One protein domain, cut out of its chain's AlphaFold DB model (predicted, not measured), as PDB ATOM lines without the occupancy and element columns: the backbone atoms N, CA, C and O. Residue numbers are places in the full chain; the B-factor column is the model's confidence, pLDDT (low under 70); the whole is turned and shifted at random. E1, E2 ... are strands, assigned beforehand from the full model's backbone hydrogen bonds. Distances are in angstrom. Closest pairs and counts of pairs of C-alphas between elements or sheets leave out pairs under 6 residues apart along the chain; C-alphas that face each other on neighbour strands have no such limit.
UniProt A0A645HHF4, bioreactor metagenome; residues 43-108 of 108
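This is residues 43 to 108 of the 108 residues of a protein of bioreactor metagenome (UniProt A0A645HHF4). Two small sheets lie partly face to face as a flattened sandwich, with E3, E4, E5 and E7 in one layer and E1, E2 and E6 in the other. The strands run mostly along the long axis, and E7 slants so that its start comes near the three-strand layer. The printed part has 66 residues, no named helix and seven strands, E1 to E7 in chain order, holding 31 residues, under half; the class is all strand. Both sheets are mixed, ordered E3, E4, E5, E7 and E1, E2, E6. The whole is compact, with a radius of gyration of the C-alphas of 11.3 A, and elongated, spanning 32 by 19 by 16 A.

E1, residues 43 to 45, and E2, residues 52 to 55, form an antiparallel hairpin, with N 54 and O 44 2.8 A apart. E6, residues 94 to 97, is parallel to E2, with N 55 and O 96 at 2.8 A. E3, residues 65 to 69, E4, residues 76 to 80, and E5, residues 85 to 89, form a meander, each strand the antiparallel neighbour of the one before: N 80 and O 65 are 2.8 A apart, N 86 and O 79 2.8 A. E7, residues 103 to 107, is parallel to E5 at 26 degrees, with N 106 and O 87 at 2.8 A. The closest C-alphas of E6 and E7, Thr 97 and Val 103, are 7.0 A apart. E3 and E6 are apart.

E1 begins at C-alpha 43, (-4.546, -41.735, 6.060). E1 is 7.0 A long, E2 10.0 A, E3 13.0 A, E4 13.6 A, E5 13.1 A, E6 10.2 A and E7 12.6 A. E7 ends at C-alpha 107, (-1.866, -32.255, 18.029).

The C-alphas farthest apart, Pro 61 and Ser 92, are 32.5 A apart. The printed part has no cut and no long link. No printed residue is under 70 in pLDDT.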
ATOM      1  N   VAL A  43      -3.436 -42.100   5.168       97.94
ATOM      2  CA  VAL A  43      -4.546 -41.735   6.060       97.94
ATOM      3  C   VAL A  43      -5.774 -42.582   5.731       97.94
ATOM      4  O   VAL A  43      -6.359 -42.464   4.654       97.94
ATOM      5  N   ALA A  44      -6.194 -43.445   6.654       97.19
ATOM      6  CA  ALA A  44      -7.360 -44.306   6.459       97.19
ATOM      7  C   ALA A  44      -8.265 -44.322   7.699       97.19
ATOM      8  O   ALA A  44      -7.767 -44.578   8.795       97.19
ATOM      9  N   PRO A  45      -9.586 -44.098   7.564       97.19
ATOM     10  CA  PRO A  45     -10.496 -44.182   8.700       97.19
ATOM     11  C   PRO A  45     -10.577 -45.626   9.213       97.19
ATOM     12  O   PRO A  45     -10.777 -46.559   8.435       97.19
ATOM     13  N   LEU A  46     -10.441 -45.792  10.526       97.81
ATOM     14  CA  LEU A  46     -10.654 -47.053  11.247       97.81
ATOM     15  C   LEU A  46     -12.029 -47.104  11.925       97.81
ATOM     16  O   LEU A  46     -12.514 -48.178  12.265       97.81
ATOM     17  N   ALA A  47     -12.670 -45.948  12.094       97.62
ATOM     18  CA  ALA A  47     -14.029 -45.824  12.604       97.62
ATOM     19  C   ALA A  47     -14.848 -44.832  11.755       97.62
ATOM     20  O   ALA A  47     -14.268 -43.930  11.132       97.62
ATOM     21  N   PRO A  48     -16.192 -44.953  11.738       97.00
ATOM     22  CA  PRO A  48     -17.067 -44.024  11.032       97.00
ATOM     23  C   PRO A  48     -16.786 -42.559  11.378       97.00
ATOM     24  O   PRO A  48     -16.516 -42.206  12.528       97.00
ATOM     25  N   GLY A  49     -16.846 -41.698  10.361       96.19
ATOM     26  CA  GLY A  49     -16.666 -40.257  10.531       96.19
ATOM     27  C   GLY A  49     -15.283 -39.843  11.039       96.19
ATOM     28  O   GLY A  49     -15.197 -38.797  11.670       96.19
ATOM     29  N   PHE A  50     -14.230 -40.638  10.798       97.12
ATOM     30  CA  PHE A  50     -12.835 -40.335  11.169       97.12
ATOM     31  C   PHE A  50     -12.589 -40.177  12.680       97.12
ATOM     32  O   PHE A  50     -11.664 -39.486  13.094       97.12
ATOM     33  N   ARG A  51     -13.399 -40.826  13.528       96.31
ATOM     34  CA  ARG A  51     -13.168 -40.836  14.988       96.31
ATOM     35  C   ARG A  51     -11.848 -41.507  15.370       96.31
ATOM     36  O   ARG A  51     -11.176 -41.040  16.282       96.31
ATOM     37  N   ASN A  52     -11.505 -42.573  14.649       98.00
ATOM     38  CA  ASN A  52     -10.224 -43.262  14.718       98.00
ATOM     39  C   ASN A  52      -9.641 -43.358  13.305       98.00
ATOM     40  O   ASN A  52     -10.382 -43.655  12.359       98.00
ATOM     41  N   VAL A  53      -8.344 -43.099  13.155       98.06
ATOM     42  CA  VAL A  53      -7.672 -43.036  11.854       98.06
ATOM     43  C   VAL A  53      -6.296 -43.688  11.939       98.06
ATOM     44  O   VAL A  53      -5.509 -43.415  12.838       98.06
ATOM     45  N   ARG A  54      -5.976 -44.527  10.958       97.69
ATOM     46  CA  ARG A  54      -4.623 -45.044  10.766       97.69
ATOM     47  C   ARG A  54      -3.808 -44.037   9.966       97.69
ATOM     48  O   ARG A  54      -4.284 -43.580   8.926       97.69
ATOM     49  N   ILE A  55      -2.585 -43.760  10.407       97.62
ATOM     50  CA  ILE A  55      -1.594 -42.962   9.679       97.62
ATOM     51  C   ILE A  55      -0.383 -43.853   9.407       97.62
ATOM     52  O   ILE A  55       0.404 -44.153  10.303       97.62
ATOM     53  N   ALA A  56      -0.258 -44.312   8.165       97.31
ATOM     54  CA  ALA A  56       0.835 -45.187   7.753       97.31
ATOM     55  C   ALA A  56       1.288 -44.858   6.323       97.31
ATOM     56  O   ALA A  56       0.832 -45.515   5.378       97.31
ATOM     57  N   PRO A  57       2.108 -43.807   6.156       97.00
ATOM     58  CA  PRO A  57       2.501 -43.312   4.847       97.00
ATOM     59  C   PRO A  57       3.450 -44.261   4.112       97.00
ATOM     60  O   PRO A  57       4.306 -44.929   4.705       97.00
ATOM     61  N   GLU A  58       3.315 -44.269   2.789       96.06
ATOM     62  CA  GLU A  58       4.127 -45.051   1.863       96.06
ATOM     63  C   GLU A  58       4.570 -44.171   0.690       96.06
ATOM     64  O   GLU A  58       3.929 -44.111  -0.362       96.06
ATOM     65  N   PHE A  59       5.678 -43.461   0.889       95.81
ATOM     66  CA  PHE A  59       6.185 -42.491  -0.080       95.81
ATOM     67  C   PHE A  59       6.909 -43.135  -1.270       95.81
ATOM     68  O   PHE A  59       7.029 -42.511  -2.325       95.81
ATOM     69  N   GLY A  60       7.352 -44.392  -1.155       93.75
ATOM     70  CA  GLY A  60       8.100 -45.067  -2.214       93.75
ATOM     71  C   GLY A  60       9.317 -44.237  -2.664       93.75
ATOM     72  O   GLY A  60      10.166 -43.936  -1.834       93.75
ATOM     73  N   PRO A  61       9.432 -43.870  -3.956       94.69
ATOM     74  CA  PRO A  61      10.560 -43.090  -4.470       94.69
ATOM     75  C   PRO A  61      10.397 -41.567  -4.323       94.69
ATOM     76  O   PRO A  61      11.223 -40.824  -4.849       94.69
ATOM     77  N   LEU A  62       9.310 -41.080  -3.714       95.94
ATOM     78  CA  LEU A  62       9.086 -39.645  -3.556       95.94
ATOM     79  C   LEU A  62      10.136 -39.047  -2.616       95.94
ATOM     80  O   LEU A  62      10.411 -39.595  -1.555       95.94
ATOM     81  N   THR A  63      10.683 -37.893  -2.990       97.19
ATOM     82  CA  THR A  63      11.615 -37.124  -2.150       97.19
ATOM     83  C   THR A  63      10.904 -36.087  -1.290       97.19
ATOM     84  O   THR A  63      11.518 -35.498  -0.415       97.19
ATOM     85  N   SER A  64       9.627 -35.827  -1.555       97.62
ATOM     86  CA  SER A  64       8.771 -34.992  -0.726       97.62
ATOM     87  C   SER A  64       7.304 -35.313  -0.991       97.62
ATOM     88  O   SER A  64       6.942 -35.835  -2.050       97.62
ATOM     89  N   ALA A  65       6.454 -35.018  -0.012       97.62
ATOM     90  CA  ALA A  65       5.009 -35.074  -0.157       97.62
ATOM     91  C   ALA A  65       4.348 -34.115   0.833       97.62
ATOM     92  O   ALA A  65       4.738 -34.041   1.995       97.62
ATOM     93  N   GLU A  66       3.311 -33.426   0.379       98.00
ATOM     94  CA  GLU A  66       2.465 -32.595   1.224       98.00
ATOM     95  C   GLU A  66       1.009 -32.818   0.830       98.00
ATOM     96  O   GLU A  66       0.686 -32.959  -0.353       98.00
ATOM     97  N   GLY A  67       0.125 -32.877   1.819       97.50
ATOM     98  CA  GLY A  67      -1.300 -32.910   1.544       97.50
ATOM     99  C   GLY A  67      -2.167 -32.884   2.787       97.50
ATOM    100  O   GLY A  67      -1.724 -33.152   3.906       97.50
ATOM    101  N   GLU A  68      -3.440 -32.582   2.552       97.56
ATOM    102  CA  GLU A  68      -4.463 -32.483   3.582       97.56
ATOM    103  C   GLU A  68      -5.604 -33.460   3.305       97.56
ATOM    104  O   GLU A  68      -6.086 -33.584   2.177       97.56
ATOM    105  N   VAL A  69      -6.065 -34.138   4.354       97.69
ATOM    106  CA  VAL A  69      -7.250 -34.996   4.312       97.69
ATOM    107  C   VAL A  69      -8.337 -34.350   5.169       97.69
ATOM    108  O   VAL A  69      -8.205 -34.329   6.397       97.69
ATOM    109  N   PRO A  70      -9.401 -33.796   4.558       96.94
ATOM    110  CA  PRO A  70     -10.470 -33.160   5.312       96.94
ATOM    111  C   PRO A  70     -11.253 -34.203   6.113       96.94
ATOM    112  O   PRO A  70     -11.594 -35.275   5.612       96.94
ATOM    113  N   THR A  71     -11.575 -33.863   7.360       97.00
ATOM    114  CA  THR A  71     -12.445 -34.663   8.231       97.00
ATOM    115  C   THR A  71     -13.513 -33.770   8.870       97.00
ATOM    116  O   THR A  71     -13.352 -32.544   8.884       97.00
ATOM    117  N   PRO A  72     -14.570 -34.345   9.472       97.06
ATOM    118  CA  PRO A  72     -15.561 -33.571  10.221       97.06
ATOM    119  C   PRO A  72     -15.000 -32.754  11.399       97.06
ATOM    120  O   PRO A  72     -15.689 -31.864  11.887       97.06
ATOM    121  N   TYR A  73     -13.776 -33.035  11.865       96.75
ATOM    122  CA  TYR A  73     -13.150 -32.348  13.008       96.75
ATOM    123  C   TYR A  73     -11.996 -31.423  12.604       96.75
ATOM    124  O   TYR A  73     -11.285 -30.914  13.469       96.75
ATOM    125  N   GLY A  74     -11.797 -31.213  11.301       96.94
ATOM    126  CA  GLY A  74     -10.663 -30.478  10.743       96.94
ATOM    127  C   GLY A  74      -9.777 -31.354   9.861       96.94
ATOM    128  O   GLY A  74      -9.940 -32.572   9.790       96.94
ATOM    129  N   ALA A  75      -8.856 -30.726   9.139       97.50
ATOM    130  CA  ALA A  75      -7.946 -31.438   8.251       97.50
ATOM    131  C   ALA A  75      -6.846 -32.164   9.036       97.50
ATOM    132  O   ALA A  75      -6.287 -31.611   9.984       97.50
ATOM    133  N   ILE A  76      -6.517 -33.379   8.600       98.00
ATOM    134  CA  ILE A  76      -5.259 -34.049   8.941       98.00
ATOM    135  C   ILE A  76      -4.234 -33.615   7.897       98.00
ATOM    136  O   ILE A  76      -4.490 -33.783   6.703       98.00
ATOM    137  N   ARG A  77      -3.092 -33.072   8.321       98.38
ATOM    138  CA  ARG A  77      -2.028 -32.632   7.404       98.38
ATOM    139  C   ARG A  77      -0.831 -33.553   7.485       98.38
ATOM    140  O   ARG A  77      -0.454 -33.967   8.579       98.38
ATOM    141  N   ILE A  78      -0.234 -33.851   6.340       98.06
ATOM    142  CA  ILE A  78       0.987 -34.647   6.231       98.06
ATOM    143  C   ILE A  78       2.030 -33.831   5.482       98.06
ATOM    144  O   ILE A  78       1.743 -33.295   4.413       98.06
ATOM    145  N   TYR A  79       3.237 -33.794   6.037       98.06
ATOM    146  CA  TYR A  79       4.416 -33.178   5.443       98.06
ATOM    147  C   TYR A  79       5.563 -34.178   5.459       98.06
ATOM    148  O   TYR A  79       5.856 -34.772   6.498       98.06
ATOM    149  N   TYR A  80       6.225 -34.341   4.325       97.94
ATOM    150  CA  TYR A  80       7.390 -35.193   4.167       97.94
ATOM    151  C   TYR A  80       8.428 -34.505   3.286       97.94
ATOM    152  O   TYR A  80       8.101 -34.025   2.200       97.94
ATOM    153  N   ASP A  81       9.675 -34.478   3.746       96.75
ATOM    154  CA  ASP A  81      10.808 -33.810   3.088       96.75
ATOM    155  C   ASP A  81      11.881 -34.785   2.569       96.75
ATOM    156  O   ASP A  81      12.991 -34.373   2.234       96.75
ATOM    157  N   GLY A  82      11.572 -36.085   2.535       94.81
ATOM    158  CA  GLY A  82      12.527 -37.134   2.168       94.81
ATOM    159  C   GLY A  82      13.146 -37.835   3.379       94.81
ATOM    160  O   GLY A  82      13.611 -38.969   3.261       94.81
ATOM    161  N   VAL A  83      13.097 -37.215   4.562       92.19
ATOM    162  CA  VAL A  83      13.705 -37.749   5.789       92.19
ATOM    163  C   VAL A  83      12.690 -37.819   6.922       92.19
ATOM    164  O   VAL A  83      12.525 -38.868   7.542       92.19
ATOM    165  N   VAL A  84      11.993 -36.719   7.194       94.88
ATOM    166  CA  VAL A  84      11.063 -36.584   8.313       94.88
ATOM    167  C   VAL A  84       9.636 -36.550   7.794       94.88
ATOM    168  O   VAL A  84       9.301 -35.751   6.927       94.88
ATOM    169  N   CYS A  85       8.773 -37.388   8.370       97.25
ATOM    170  CA  CYS A  85       7.331 -37.302   8.177       97.25
ATOM    171  C   CYS A  85       6.686 -36.646   9.403       97.25
ATOM    172  O   CYS A  85       6.729 -37.200  10.504       97.25
ATOM    173  N   ARG A  86       6.059 -35.483   9.214       97.44
ATOM    174  CA  ARG A  86       5.255 -34.793  10.229       97.44
ATOM    175  C   ARG A  86       3.774 -34.927   9.904       97.44
ATOM    176  O   ARG A  86       3.372 -34.790   8.750       97.44
ATOM    177  N   CYS A  87       2.970 -35.155  10.933       97.44
ATOM    178  CA  CYS A  87       1.523 -35.207  10.836       97.44
ATOM    179  C   CYS A  87       0.867 -34.269  11.849       97.44
ATOM    180  O   CYS A  87       1.085 -34.419  13.049       97.44
ATOM    181  N   GLU A  88       0.029 -33.350  11.372       97.88
ATOM    182  CA  GLU A  88      -0.853 -32.549  12.223       97.88
ATOM    183  C   GLU A  88      -2.238 -33.189  12.274       97.88
ATOM    184  O   GLU A  88      -2.843 -33.464  11.231       97.88
ATOM    185  N   VAL A  89      -2.756 -33.401  13.483       97.12
ATOM    186  CA  VAL A  89      -4.052 -34.052  13.702       97.12
ATOM    187  C   VAL A  89      -4.903 -33.220  14.668       97.12
ATOM    188  O   VAL A  89      -4.401 -32.821  15.723       97.12
ATOM    189  N   PRO A  90      -6.198 -32.987  14.368       96.25
ATOM    190  CA  PRO A  90      -7.131 -32.415  15.335       96.25
ATOM    191  C   PRO A  90      -7.179 -33.235  16.632       96.25
ATOM    192  O   PRO A  90      -7.352 -34.455  16.587       96.25
ATOM    193  N   GLY A  91      -7.099 -32.588  17.800       93.31
ATOM    194  CA  GLY A  91      -7.007 -33.272  19.098       93.31
ATOM    195  C   GLY A  91      -8.162 -34.225  19.457       93.31
ATOM    196  O   GLY A  91      -8.013 -35.049  20.355       93.31
ATOM    197  N   SER A  92      -9.296 -34.150  18.753       93.06
ATOM    198  CA  SER A  92     -10.466 -35.022  18.955       93.06
ATOM    199  C   SER A  92     -10.408 -36.364  18.209       93.06
ATOM    200  O   SER A  92     -11.290 -37.203  18.404       93.06
ATOM    201  N   ILE A  93      -9.398 -36.574  17.359       96.69
ATOM    202  CA  ILE A  93      -9.219 -37.793  16.566       96.69
ATOM    203  C   ILE A  93      -8.213 -38.716  17.258       96.69
ATOM    204  O   ILE A  93      -7.092 -38.307  17.572       96.69
ATOM    205  N   THR A  94      -8.578 -39.985  17.466       96.75
ATOM    206  CA  THR A  94      -7.604 -41.002  17.881       96.75
ATOM    207  C   THR A  94      -6.843 -41.517  16.671       96.75
ATOM    208  O   THR A  94      -7.398 -41.623  15.575       96.75
ATOM    209  N   ILE A  95      -5.564 -41.832  16.869       96.69
ATOM    210  CA  ILE A  95      -4.701 -42.273  15.780       96.69
ATOM    211  C   ILE A  95      -3.936 -43.542  16.117       96.69
ATOM    212  O   ILE A  95      -3.517 -43.751  17.255       96.69
ATOM    213  N   GLU A  96      -3.700 -44.329  15.078       96.62
ATOM    214  CA  GLU A  96      -2.805 -45.478  15.087       96.62
ATOM    215  C   GLU A  96      -1.727 -45.252  14.026       96.62
ATOM    216  O   GLU A  96      -2.037 -45.118  12.837       96.62
ATOM    217  N   THR A  97      -0.463 -45.174  14.440       95.31
ATOM    218  CA  THR A  97       0.664 -45.046  13.510       95.31
ATOM    219  C   THR A  97       1.192 -46.419  13.102       95.31
ATOM    220  O   THR A  97       1.077 -47.399  13.837       95.31
ATOM    221  N   GLY A  98       1.764 -46.516  11.905       90.69
ATOM    222  CA  GLY A  98       2.422 -47.737  11.447       90.69
ATOM    223  C   GLY A  98       3.100 -47.563  10.094       90.69
ATOM    224  O   GLY A  98       3.172 -46.463   9.556       90.69
ATOM    225  N   GLY A  99       3.556 -48.667   9.506       86.38
ATOM    226  CA  GLY A  99       4.261 -48.646   8.221       86.38
ATOM    227  C   GLY A  99       5.774 -48.496   8.373       86.38
ATOM    228  O   GLY A  99       6.331 -48.776   9.430       86.38
ATOM    229  N   ARG A 100       6.446 -48.134   7.273       84.81
ATOM    230  CA  ARG A 100       7.918 -48.069   7.200       84.81
ATOM    231  C   ARG A 100       8.511 -46.736   7.647       84.81
ATOM    232  O   ARG A 100       9.690 -46.692   7.975       84.81
ATOM    233  N   HIS A 101       7.720 -45.671   7.619       88.62
ATOM    234  CA  HIS A 101       8.168 -44.327   7.961       88.62
ATOM    235  C   HIS A 101       7.762 -44.010   9.395       88.62
ATOM    236  O   HIS A 101       6.607 -44.214   9.767       88.62
ATOM    237  N   ASP A 102       8.702 -43.491  10.180       90.25
ATOM    238  CA  ASP A 102       8.383 -42.930  11.488       90.25
ATOM    239  C   ASP A 102       7.615 -41.613  11.311       90.25
ATOM    240  O   ASP A 102       7.982 -40.774  10.482       90.25
ATOM    241  N   VAL A 103       6.527 -41.444  12.065       95.69
ATOM    242  CA  VAL A 103       5.610 -40.306  11.924       95.69
ATOM    243  C   VAL A 103       5.626 -39.482  13.202       95.69
ATOM    244  O   VAL A 103       5.162 -39.926  14.252       95.69
ATOM    245  N   ARG A 104       6.090 -38.237  13.096       96.31
ATOM    246  CA  ARG A 104       6.029 -37.257  14.183       96.31
ATOM    247  C   ARG A 104       4.647 -36.627  14.220       96.31
ATOM    248  O   ARG A 104       4.280 -35.882  13.314       96.31
ATOM    249  N   VAL A 105       3.881 -36.951  15.255       95.75
ATOM    250  CA  VAL A 105       2.503 -36.479  15.407       95.75
ATOM    251  C   VAL A 105       2.465 -35.231  16.276       95.75
ATOM    252  O   VAL A 105       2.908 -35.246  17.423       95.75
ATOM    253  N   GLU A 106       1.843 -34.187  15.750       95.31
ATOM    254  CA  GLU A 106       1.555 -32.935  16.435       95.31
ATOM    255  C   GLU A 106       0.036 -32.770  16.556       95.31
ATOM    256  O   GLU A 106      -0.711 -32.933  15.587       95.31
ATOM    257  N   ARG A 107      -0.440 -32.485  17.771       92.81
ATOM    258  CA  ARG A 107      -1.866 -32.255  18.029       92.81
ATOM    259  C   ARG A 107      -2.158 -30.765  18.076       92.81
ATOM    260  O   ARG A 107      -1.439 -30.026  18.748       92.81
ATOM    261  N   ARG A 108      -3.234 -30.370  17.402       82.69
ATOM    262  CA  ARG A 108      -3.793 -29.016  17.424       82.69
ATOM    263  C   ARG A 108      -5.139 -28.984  18.136       82.69
ATOM    264  O   ARG A 108      -5.893 -29.982  18.024       82.69
TER     265      ARG A 108